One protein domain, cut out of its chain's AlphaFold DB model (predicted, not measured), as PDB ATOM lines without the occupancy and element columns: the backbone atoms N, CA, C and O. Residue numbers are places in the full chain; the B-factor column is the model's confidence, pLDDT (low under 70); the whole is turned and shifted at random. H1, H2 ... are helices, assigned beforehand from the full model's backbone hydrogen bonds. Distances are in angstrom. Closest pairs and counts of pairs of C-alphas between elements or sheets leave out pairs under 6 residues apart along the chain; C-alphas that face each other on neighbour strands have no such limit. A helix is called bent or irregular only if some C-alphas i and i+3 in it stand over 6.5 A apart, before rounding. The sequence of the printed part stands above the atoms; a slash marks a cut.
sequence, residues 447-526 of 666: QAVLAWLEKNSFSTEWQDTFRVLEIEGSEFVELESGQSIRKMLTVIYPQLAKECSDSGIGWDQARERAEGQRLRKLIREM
ATOM      1  N   GLN A 447     113.076 107.813 138.765       82.25
ATOM      2  CA  GLN A 447     112.201 108.297 139.845       82.25
ATOM      3  C   GLN A 447     110.701 108.112 139.546       82.25
ATOM      4  O   GLN A 447     109.937 107.741 140.432       82.25
ATOM      5  N   ALA A 448     110.271 108.301 138.293       84.81
ATOM      6  CA  ALA A 448     108.888 108.050 137.885       84.81
ATOM      7  C   ALA A 448     108.574 106.547 137.813       84.81
ATOM      8  O   ALA A 448     107.445 106.152 138.093       84.81
ATOM      9  N   VAL A 449     109.561 105.707 137.477       87.75
ATOM     10  CA  VAL A 449     109.427 104.241 137.526       87.75
ATOM     11  C   VAL A 449     109.275 103.758 138.971       87.75
ATOM     12  O   VAL A 449     108.363 102.986 139.255       87.75
ATOM     13  N   LEU A 450     110.099 104.255 139.899       88.38
ATOM     14  CA  LEU A 450     110.015 103.922 141.326       88.38
ATOM     15  C   LEU A 450     108.677 104.369 141.937       88.38
ATOM     16  O   LEU A 450     107.964 103.539 142.494       88.38
ATOM     17  N   ALA A 451     108.276 105.628 141.732       86.31
ATOM     18  CA  ALA A 451     106.984 106.139 142.201       86.31
ATOM     19  C   ALA A 451     105.785 105.411 141.558       86.31
ATOM     20  O   ALA A 451     104.734 105.252 142.180       86.31
ATOM     21  N   TRP A 452     105.915 104.924 140.317       90.62
ATOM     22  CA  TRP A 452     104.891 104.084 139.689       90.62
ATOM     23  C   TRP A 452     104.850 102.676 140.294       90.62
ATOM     24  O   TRP A 452     103.757 102.144 140.495       90.62
ATOM     25  N   LEU A 453     105.999 102.071 140.617       90.19
ATOM     26  CA  LEU A 453     106.073 100.768 141.285       90.19
ATOM     27  C   LEU A 453     105.437 100.835 142.682       90.19
ATOM     28  O   LEU A 453     104.590 100.003 143.008       90.19
ATOM     29  N   GLU A 454     105.769 101.865 143.457       90.31
ATOM     30  CA  GLU A 454     105.162 102.171 144.756       90.31
ATOM     31  C   GLU A 454     103.642 102.378 144.641       90.31
ATOM     32  O   GLU A 454     102.865 101.691 145.306       90.31
ATOM     33  N   LYS A 455     103.192 103.232 143.708       89.62
ATOM     34  CA  LYS A 455     101.764 103.486 143.433       89.62
ATOM     35  C   LYS A 455     100.990 102.243 142.978       89.62
ATOM     36  O   LYS A 455      99.773 102.185 143.142       89.62
ATOM     37  N   ASN A 456     101.673 101.245 142.417       88.50
ATOM     38  CA  ASN A 456     101.102  99.942 142.069       88.50
ATOM     39  C   ASN A 456     101.388  98.864 143.135       88.50
ATOM     40  O   ASN A 456     101.193  97.677 142.869       88.50
ATOM     41  N   SER A 457     101.827  99.242 144.338       90.31
ATOM     42  CA  SER A 457     102.066  98.348 145.479       90.31
ATOM     43  C   SER A 457     103.058  97.209 145.193       90.31
ATOM     44  O   SER A 457     102.868  96.084 145.653       90.31
ATOM     45  N   PHE A 458     104.100  97.465 144.399       91.00
ATOM     46  CA  PHE A 458     105.263  96.574 144.316       91.00
ATOM     47  C   PHE A 458     106.165  96.784 145.539       91.00
ATOM     48  O   PHE A 458     106.347  97.918 145.987       91.00
ATOM     49  N   SER A 459     106.714  95.697 146.094       90.06
ATOM     50  CA  SER A 459     107.489  95.766 147.339       90.06
ATOM     51  C   SER A 459     108.807  96.525 147.180       90.06
ATOM     52  O   SER A 459     109.304  96.732 146.070       90.06
ATOM     53  N   THR A 460     109.381  96.918 148.315       88.88
ATOM     54  CA  THR A 460     110.690  97.570 148.433       88.88
ATOM     55  C   THR A 460     111.766  96.857 147.616       88.88
ATOM     56  O   THR A 460     112.413  97.484 146.790       88.88
ATOM     57  N   GLU A 461     111.849  95.530 147.699       89.69
ATOM     58  CA  GLU A 461     112.818  94.710 146.957       89.69
ATOM     59  C   GLU A 461     112.678  94.853 145.427       89.69
ATOM     60  O   GLU A 461     113.682  94.844 144.713       89.69
ATOM     61  N   TRP A 462     111.454  95.025 144.901       90.06
ATOM     62  CA  TRP A 462     111.223  95.310 143.475       90.06
ATOM     63  C   TRP A 462     111.684  96.714 143.097       90.06
ATOM     64  O   TRP A 462     112.316  96.891 142.056       90.06
ATOM     65  N   GLN A 463     111.393  97.704 143.939       91.25
ATOM     66  CA  GLN A 463     111.825  99.085 143.732       91.25
ATOM     67  C   GLN A 463     113.358  99.188 143.789       91.25
ATOM     68  O   GLN A 463     113.977  99.763 142.897       91.25
ATOM     69  N   ASP A 464     113.985  98.553 144.776       87.69
ATOM     70  CA  ASP A 464     115.434  98.506 144.955       87.69
ATOM     71  C   ASP A 464     116.112  97.728 143.819       87.69
ATOM     72  O   ASP A 464     117.106  98.195 143.269       87.69
ATOM     73  N   THR A 465     115.520  96.620 143.356       88.62
ATOM     74  CA  THR A 465     115.981  95.906 142.150       88.62
ATOM     75  C   THR A 465     115.957  96.803 140.913       88.62
ATOM     76  O   THR A 465     116.917  96.810 140.145       88.62
ATOM     77  N   PHE A 466     114.891  97.580 140.709       88.62
ATOM     78  CA  PHE A 466     114.788  98.490 139.562       88.62
ATOM     79  C   PHE A 466     115.732  99.691 139.696       88.62
ATOM     80  O   PHE A 466     116.245 100.163 138.683       88.62
ATOM     81  N   ARG A 467     116.035 100.124 140.927       88.00
ATOM     82  CA  ARG A 467     117.048 101.147 141.225       88.00
ATOM     83  C   ARG A 467     118.471 100.655 140.955       88.00
ATOM     84  O   ARG A 467     119.243 101.378 140.344       88.00
ATOM     85  N   VAL A 468     118.811  99.433 141.373       87.75
ATOM     86  CA  VAL A 468     120.147  98.825 141.196       87.75
ATOM     87  C   VAL A 468     120.405  98.386 139.749       87.75
ATOM     88  O   VAL A 468     121.554  98.356 139.314       87.75
ATOM     89  N   LEU A 469     119.353  98.058 138.994       85.56
ATOM     90  CA  LEU A 469     119.436  97.746 137.562       85.56
ATOM     91  C   LEU A 469     119.235  98.969 136.648       85.56
ATOM     92  O   LEU A 469     119.275  98.798 135.433       85.56
ATOM     93  N   GLU A 470     119.007 100.162 137.210       85.31
ATOM     94  CA  GLU A 470     118.793 101.429 136.485       85.31
ATOM     95  C   GLU A 470     117.719 101.324 135.374       85.31
ATOM     96  O   GLU A 470     117.856 101.862 134.275       85.31
ATOM     97  N   ILE A 471     116.618 100.612 135.660       85.12
ATOM     98  CA  ILE A 471     115.557 100.316 134.681       85.12
ATOM     99  C   ILE A 471     114.691 101.560 134.447       85.12
ATOM    100  O   ILE A 471     113.720 101.811 135.164       85.12
ATOM    101  N   GLU A 472     115.026 102.327 133.410       83.69
ATOM    102  CA  GLU A 472     114.313 103.547 133.018       83.69
ATOM    103  C   GLU A 472     114.102 103.688 131.495       83.69
ATOM    104  O   GLU A 472     114.484 102.840 130.690       83.69
ATOM    105  N   GLY A 473     113.433 104.760 131.074       80.75
ATOM    106  CA  GLY A 473     113.252 105.123 129.670       80.75
ATOM    107  C   GLY A 473     112.459 104.087 128.870       80.75
ATOM    108  O   GLY A 473     111.342 103.721 129.241       80.75
ATOM    109  N   SER A 474     113.021 103.642 127.740       73.50
ATOM    110  CA  SER A 474     112.420 102.562 126.949       73.50
ATOM    111  C   SER A 474     112.571 101.203 127.630       73.50
ATOM    112  O   SER A 474     111.686 100.373 127.469       73.50
ATOM    113  N   GLU A 475     113.603 100.988 128.454       71.81
ATOM    114  CA  GLU A 475     113.870  99.691 129.081       71.81
ATOM    115  C   GLU A 475     112.714  99.236 129.982       71.81
ATOM    116  O   GLU A 475     112.343  98.061 129.967       71.81
ATOM    117  N   PHE A 476     112.098 100.174 130.707       80.81
ATOM    118  CA  PHE A 476     110.890  99.924 131.493       80.81
ATOM    119  C   PHE A 476     109.695  99.524 130.609       80.81
ATOM    120  O   PHE A 476     109.014  98.539 130.892       80.81
ATOM    121  N   VAL A 477     109.461 100.240 129.504       79.88
ATOM    122  CA  VAL A 477     108.345  99.976 128.573       79.88
ATOM    123  C   VAL A 477     108.563  98.674 127.786       79.88
ATOM    124  O   VAL A 477     107.628  97.915 127.553       79.88
ATOM    125  N   GLU A 478     109.807  98.337 127.449       76.38
ATOM    126  CA  GLU A 478     110.197  97.085 126.789       76.38
ATOM    127  C   GLU A 478     109.911  95.837 127.645       76.38
ATOM    128  O   GLU A 478     109.824  94.727 127.103       76.38
ATOM    129  N   LEU A 479     109.667  95.988 128.956       78.69
ATOM    130  CA  LEU A 479     109.149  94.904 129.796       78.69
ATOM    131  C   LEU A 479     107.723  94.467 129.404       78.69
ATOM    132  O   LEU A 479     107.304  93.378 129.794       78.69
ATOM    133  N   GLU A 480     106.997  95.234 128.589       66.12
ATOM    134  CA  GLU A 480     105.740  94.795 127.967       66.12
ATOM    135  C   GLU A 480     105.955  93.675 126.927       66.12
ATOM    136  O   GLU A 480     105.133  92.768 126.776       66.12
ATOM    137  N   SER A 481     107.082  93.723 126.206       58.84
ATOM    138  CA  SER A 481     107.359  92.887 125.033       58.84
ATOM    139  C   SER A 481     107.490  91.399 125.374       58.84
ATOM    140  O   SER A 481     107.857  91.020 126.486       58.84
ATOM    141  N   GLY A 482     107.320  90.511 124.388       54.81
ATOM    142  CA  GLY A 482     107.705  89.096 124.521       54.81
ATOM    143  C   GLY A 482     109.192  88.909 124.873       54.81
ATOM    144  O   GLY A 482     109.551  87.955 125.568       54.81
ATOM    145  N   GLN A 483     110.039  89.872 124.483       59.78
ATOM    146  CA  GLN A 483     111.457  89.966 124.850       59.78
ATOM    147  C   GLN A 483     111.657  90.015 126.383       59.78
ATOM    148  O   GLN A 483     112.621  89.445 126.905       59.78
ATOM    149  N   SER A 484     110.705  90.615 127.117       68.44
ATOM    150  CA  SER A 484     110.731  90.759 128.580       68.44
ATOM    151  C   SER A 484     110.893  89.435 129.315       68.44
ATOM    152  O   SER A 484     111.553  89.390 130.345       68.44
ATOM    153  N   ILE A 485     110.341  88.335 128.788       69.44
ATOM    154  CA  ILE A 485     110.402  87.020 129.440       69.44
ATOM    155  C   ILE A 485     111.864  86.612 129.652       69.44
ATOM    156  O   ILE A 485     112.196  86.064 130.701       69.44
ATOM    157  N   ARG A 486     112.747  86.932 128.692       67.50
ATOM    158  CA  ARG A 486     114.190  86.704 128.823       67.50
ATOM    159  C   ARG A 486     114.783  87.634 129.886       67.50
ATOM    160  O   ARG A 486     115.316  87.128 130.864       67.50
ATOM    161  N   LYS A 487     114.606  88.956 129.761       77.00
ATOM    162  CA  LYS A 487     115.189  89.962 130.677       77.00
ATOM    163  C   LYS A 487     114.757  89.781 132.140       77.00
ATOM    164  O   LYS A 487     115.592  89.837 133.042       77.00
ATOM    165  N   MET A 488     113.486  89.444 132.365       80.56
ATOM    166  CA  MET A 488     112.950  89.074 133.677       80.56
ATOM    167  C   MET A 488     113.669  87.844 134.254       80.56
ATOM    168  O   MET A 488     114.079  87.858 135.410       80.56
ATOM    169  N   LEU A 489     113.859  86.786 133.455       71.38
ATOM    170  CA  LEU A 489     114.509  85.540 133.888       71.38
ATOM    171  C   LEU A 489     116.036  85.633 134.031       71.38
ATOM    172  O   LEU A 489     116.590  84.885 134.834       71.38
ATOM    173  N   THR A 490     116.716  86.496 133.270       78.00
ATOM    174  CA  THR A 490     118.190  86.559 133.236       78.00
ATOM    175  C   THR A 490     118.801  87.721 134.013       78.00
ATOM    176  O   THR A 490     119.990  87.651 134.307       78.00
ATOM    177  N   VAL A 491     118.038  88.775 134.320       82.06
ATOM    178  CA  VAL A 491     118.546  89.976 135.012       82.06
ATOM    179  C   VAL A 491     117.712  90.295 136.252       82.06
ATOM    180  O   VAL A 491     118.243  90.297 137.359       82.06
ATOM    181  N   ILE A 492     116.398  90.480 136.090       85.69
ATOM    182  CA  ILE A 492     115.545  91.032 137.155       85.69
ATOM    183  C   ILE A 492     115.316  90.027 138.290       85.69
ATOM    184  O   ILE A 492     115.627  90.347 139.429       85.69
ATOM    185  N   TYR A 493     114.849  88.798 138.027       85.75
ATOM    186  CA  TYR A 493     114.674  87.812 139.107       85.75
ATOM    187  C   TYR A 493     115.997  87.400 139.789       85.75
ATOM    188  O   TYR A 493     115.971  87.210 141.002       85.75
ATOM    189  N   PRO A 494     117.146  87.253 139.090       85.25
ATOM    190  CA  PRO A 494     118.433  87.039 139.756       85.25
ATOM    191  C   PRO A 494     118.856  88.180 140.691       85.25
ATOM    192  O   PRO A 494     119.361  87.894 141.773       85.25
ATOM    193  N   GLN A 495     118.624  89.443 140.313       87.38
ATOM    194  CA  GLN A 495     118.909  90.583 141.190       87.38
ATOM    195  C   GLN A 495     117.907  90.665 142.349       87.38
ATOM    196  O   GLN A 495     118.316  90.788 143.495       87.38
ATOM    197  N   LEU A 496     116.613  90.483 142.081       87.81
ATOM    198  CA  LEU A 496     115.563  90.456 143.103       87.81
ATOM    199  C   LEU A 496     115.803  89.355 144.144       87.81
ATOM    200  O   LEU A 496     115.599  89.578 145.330       87.81
ATOM    201  N   ALA A 497     116.316  88.190 143.735       85.69
ATOM    202  CA  ALA A 497     116.714  87.133 144.664       85.69
ATOM    203  C   ALA A 497     117.842  87.563 145.617       85.69
ATOM    204  O   ALA A 497     117.870  87.111 146.764       85.69
ATOM    205  N   LYS A 498     118.752  88.433 145.160       86.88
ATOM    206  CA  LYS A 498     119.766  89.066 146.010       86.88
ATOM    207  C   LYS A 498     119.118  90.110 146.921       86.88
ATOM    208  O   LYS A 498     119.286  89.988 148.125       86.88
ATOM    209  N   GLU A 499     118.352  91.068 146.392       87.56
ATOM    210  CA  GLU A 499     117.762  92.130 147.227       87.56
ATOM    211  C   GLU A 499     116.816  91.563 148.300       87.56
ATOM    212  O   GLU A 499     116.952  91.921 149.463       87.56
ATOM    213  N   CYS A 500     115.962  90.578 147.985       85.50
ATOM    214  CA  CYS A 500     115.174  89.865 149.000       85.50
ATOM    215  C   CYS A 500     116.065  89.239 150.092       85.50
ATOM    216  O   CYS A 500     115.772  89.376 151.281       85.50
ATOM    217  N   SER A 501     117.168  88.586 149.703       86.12
ATOM    218  CA  SER A 501     118.107  87.961 150.648       86.12
ATOM    219  C   SER A 501     118.814  88.990 151.537       86.12
ATOM    220  O   SER A 501     118.964  88.751 152.734       86.12
ATOM    221  N   ASP A 502     119.205  90.134 150.973       82.19
ATOM    222  CA  ASP A 502     119.881  91.223 151.683       82.19
ATOM    223  C   ASP A 502     118.912  91.981 152.616       82.19
ATOM    224  O   ASP A 502     119.294  92.356 153.724       82.19
ATOM    225  N   SER A 503     117.632  92.112 152.237       81.19
ATOM    226  CA  SER A 503     116.539  92.594 153.100       81.19
ATOM    227  C   SER A 503     116.078  91.571 154.154       81.19
ATOM    228  O   SER A 503     115.189  91.868 154.950       81.19
ATOM    229  N   GLY A 504     116.629  90.349 154.165       81.19
ATOM    230  CA  GLY A 504     116.229  89.268 155.077       81.19
ATOM    231  C   GLY A 504     114.853  88.646 154.790       81.19
ATOM    232  O   GLY A 504     114.363  87.837 155.581       81.19
ATOM    233  N   ILE A 505     114.226  88.991 153.663       76.00
ATOM    234  CA  ILE A 505     112.918  88.489 153.233       76.00
ATOM    235  C   ILE A 505     113.136  87.224 152.395       76.00
ATOM    236  O   ILE A 505     113.796  87.236 151.359       76.00
ATOM    237  N   GLY A 506     112.576  86.096 152.838       76.00
ATOM    238  CA  GLY A 506     112.771  84.807 152.168       76.00
ATOM    239  C   GLY A 506     112.333  84.823 150.696       76.00
ATOM    240  O   GLY A 506     111.188  85.146 150.391       76.00
ATOM    241  N   TRP A 507     113.235  84.429 149.792       82.69
ATOM    242  CA  TRP A 507     113.003  84.403 148.342       82.69
ATOM    243  C   TRP A 507     111.908  83.402 147.922       82.69
ATOM    244  O   TRP A 507     112.171  82.219 147.683       82.69
ATOM    245  N   ASP A 508     110.672  83.887 147.773       83.00
ATOM    246  CA  ASP A 508     109.558  83.123 147.205       83.00
ATOM    247  C   ASP A 508     109.476  83.308 145.678       83.00
ATOM    248  O   ASP A 508     108.794  84.180 145.136       83.00
ATOM    249  N   GLN A 509     110.131  82.400 144.952       81.62
ATOM    250  CA  GLN A 509     110.131  82.373 143.486       81.62
ATOM    251  C   GLN A 509     108.741  82.122 142.842       81.62
ATOM    252  O   GLN A 509     108.624  82.168 141.610       81.62
ATOM    253  N   ALA A 510     107.699  81.798 143.618       72.56
ATOM    254  CA  ALA A 510     106.319  81.712 143.142       72.56
ATOM    255  C   ALA A 510     105.596  83.060 143.295       72.56
ATOM    256  O   ALA A 510     105.028  83.532 142.306       72.56
ATOM    257  N   ARG A 511     105.696  83.706 144.469       86.31
ATOM    258  CA  ARG A 511     105.220  85.085 144.711       86.31
ATOM    259  C   ARG A 511     105.841  86.060 143.717       86.31
ATOM    260  O   ARG A 511     105.115  86.710 142.968       86.31
ATOM    261  N   GLU A 512     107.167  86.072 143.595       87.56
ATOM    262  CA  GLU A 512     107.837  87.039 142.718       87.56
ATOM    263  C   GLU A 512     107.544  86.783 141.235       87.56
ATOM    264  O   GLU A 512     107.465  87.720 140.442       87.56
ATOM    265  N   ARG A 513     107.260  85.538 140.827       81.81
ATOM    266  CA  ARG A 513     106.756  85.282 139.466       81.81
ATOM    267  C   ARG A 513     105.321  85.745 139.242       81.81
ATOM    268  O   ARG A 513     104.966  85.956 138.081       81.81
ATOM    269  N   ALA A 514     104.494  85.866 140.277       82.12
ATOM    270  CA  ALA A 514     103.166  86.463 140.163       82.12
ATOM    271  C   ALA A 514     103.280  87.990 140.032       82.12
ATOM    272  O   ALA A 514     102.716  88.556 139.097       82.12
ATOM    273  N   GLU A 515     104.112  88.632 140.855       87.81
ATOM    274  CA  GLU A 515     104.407  90.069 140.753       87.81
ATOM    275  C   GLU A 515     105.037  90.429 139.402       87.81
ATOM    276  O   GLU A 515     104.528  91.284 138.680       87.81
ATOM    277  N   GLY A 516     106.033  89.671 138.944       85.19
ATOM    278  CA  GLY A 516     106.611  89.819 137.608       85.19
ATOM    279  C   GLY A 516     105.689  89.414 136.442       85.19
ATOM    280  O   GLY A 516     106.078  89.533 135.277       85.19
ATOM    281  N   GLN A 517     104.470  88.932 136.699       83.75
ATOM    282  CA  GLN A 517     103.382  88.863 135.708       83.75
ATOM    283  C   GLN A 517     102.437  90.065 135.836       83.75
ATOM    284  O   GLN A 517     102.068  90.649 134.815       83.75
ATOM    285  N   ARG A 518     102.105  90.473 137.067       89.06
ATOM    286  CA  ARG A 518     101.299  91.660 137.388       89.06
ATOM    287  C   ARG A 518     101.919  92.929 136.803       89.06
ATOM    288  O   ARG A 518     101.228  93.655 136.097       89.06
ATOM    289  N   LEU A 519     103.228  93.116 136.981       87.31
ATOM    290  CA  LEU A 519     104.030  94.212 136.427       87.31
ATOM    291  C   LEU A 519     103.814  94.380 134.921       87.31
ATOM    292  O   LEU A 519     103.414  95.438 134.453       87.31
ATOM    293  N   ARG A 520     104.018  93.307 134.155       86.81
ATOM    294  CA  ARG A 520     103.968  93.354 132.686       86.81
ATOM    295  C   ARG A 520     102.542  93.426 132.141       86.81
ATOM    296  O   ARG A 520     102.333  93.963 131.059       86.81
ATOM    297  N   LYS A 521     101.554  92.940 132.904       84.94
ATOM    298  CA  LYS A 521     100.138  93.214 132.632       84.94
ATOM    299  C   LYS A 521      99.838  94.708 132.806       84.94
ATOM    300  O   LYS A 521      99.248  95.296 131.908       84.94
ATOM    301  N   LEU A 522     100.265  95.300 133.923       84.94
ATOM    302  CA  LEU A 522     100.033  96.709 134.241       84.94
ATOM    303  C   LEU A 522     100.723  97.645 133.243       84.94
ATOM    304  O   LEU A 522     100.065  98.559 132.764       84.94
ATOM    305  N   ILE A 523     101.978  97.381 132.856       84.06
ATOM    306  CA  ILE A 523     102.695  98.182 131.843       84.06
ATOM    307  C   ILE A 523     101.921  98.218 130.514       84.06
ATOM    308  O   ILE A 523     101.709  99.290 129.955       84.06
ATOM    309  N   ARG A 524     101.385  97.074 130.067       81.88
ATOM    310  CA  ARG A 524     100.537  96.976 128.862       81.88
ATOM    311  C   ARG A 524      99.188  97.697 128.979       81.88
ATOM    312  O   ARG A 524      98.523  97.948 127.977       81.88
ATOM    313  N   GLU A 525      98.745  97.970 130.201       78.00
ATOM    314  CA  GLU A 525      97.480  98.646 130.505       78.00
ATOM    315  C   GLU A 525      97.688 100.151 130.789       78.00
ATOM    316  O   GLU A 525      96.721 100.867 131.047       78.00
ATOM    317  N   MET A 526      98.923 100.664 130.670       75.88
ATOM    318  CA  MET A 526      99.230 102.094 130.789       75.88
ATOM    319  C   MET A 526      98.768 102.877 129.543       75.88
ATOM    320  O   MET A 526      99.109 102.505 128.416       75.88
TER     321      MET A 526
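This is residues 447 to 526 of the 666 residues of an uncharacterized protein of Endocarpon pusillum (strain Z07020 / HMAS-L-300199) (UniProt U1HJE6). What is the main picture? The hairpin of H1 and H2 packs, through H2, on the second half of the long kinked helix H4, and H5 folds back past H4 at a steep slant. Short H3 sits at the end where H4 begins and H5 ends. What is it made of, and how large is it? The printed part has 80 residues with five named helices, H1 to H5 in order, and no named strand: the class is all helix. It is compact, with a radius of gyration of the C-alphas of 11.6 A and spans of 32 by 24 by 19 A.

Where is the longest helix? H4, residues 484 to 502, runs 24.9 A from C-alpha 484 at (110.731, 90.759, 128.580). It has a kink of 37 degrees near residue 492 and is only just irregular: C-alphas 490 and 493 are 7.0 A apart. Where are the others? H2 is residues 460 to 468, 12.0 A; H1 is residues 447 to 455, 12.0 A; H3 is residues 473 to 478, 9.1 A. H5, residues 511 to 524, spans 20.4 A and ends at (100.537, 96.976, 128.862).

What touches H4? H2 touches residues 492 to 500 of H4 alone, at a steep tilt of 66 degrees, with the C-alphas of Thr 465 and Leu 496 closest at 5.5 A. H5 is close but not clearly touching, with the C-alphas of Met 488 and Gly 516 closest at 7.5 A. How does H1 stand? H1 and H2 touch as a helical hairpin, tilted 14 degrees, with the C-alphas of Leu 450 and Gln 463 closest at 5.7 A. Where is H3? It is close but not clearly touching to H5, with the C-alphas of Val 477 and Ile 523 closest at 6.8 A. Are the helix backbones complete? Every O i to N i+4 pair is within hydrogen-bond range in H1 and H2, against 1 of 2 in H3, 12 of 15 in H4 and 9 of 10 in H5.

What is farthest apart? The C-alphas of Gly 504 and Met 526, at 32.3 A. Is anything cut or uncertain? The printed part has no cut and no long link; pLDDT is under 70 at residues 480 to 486.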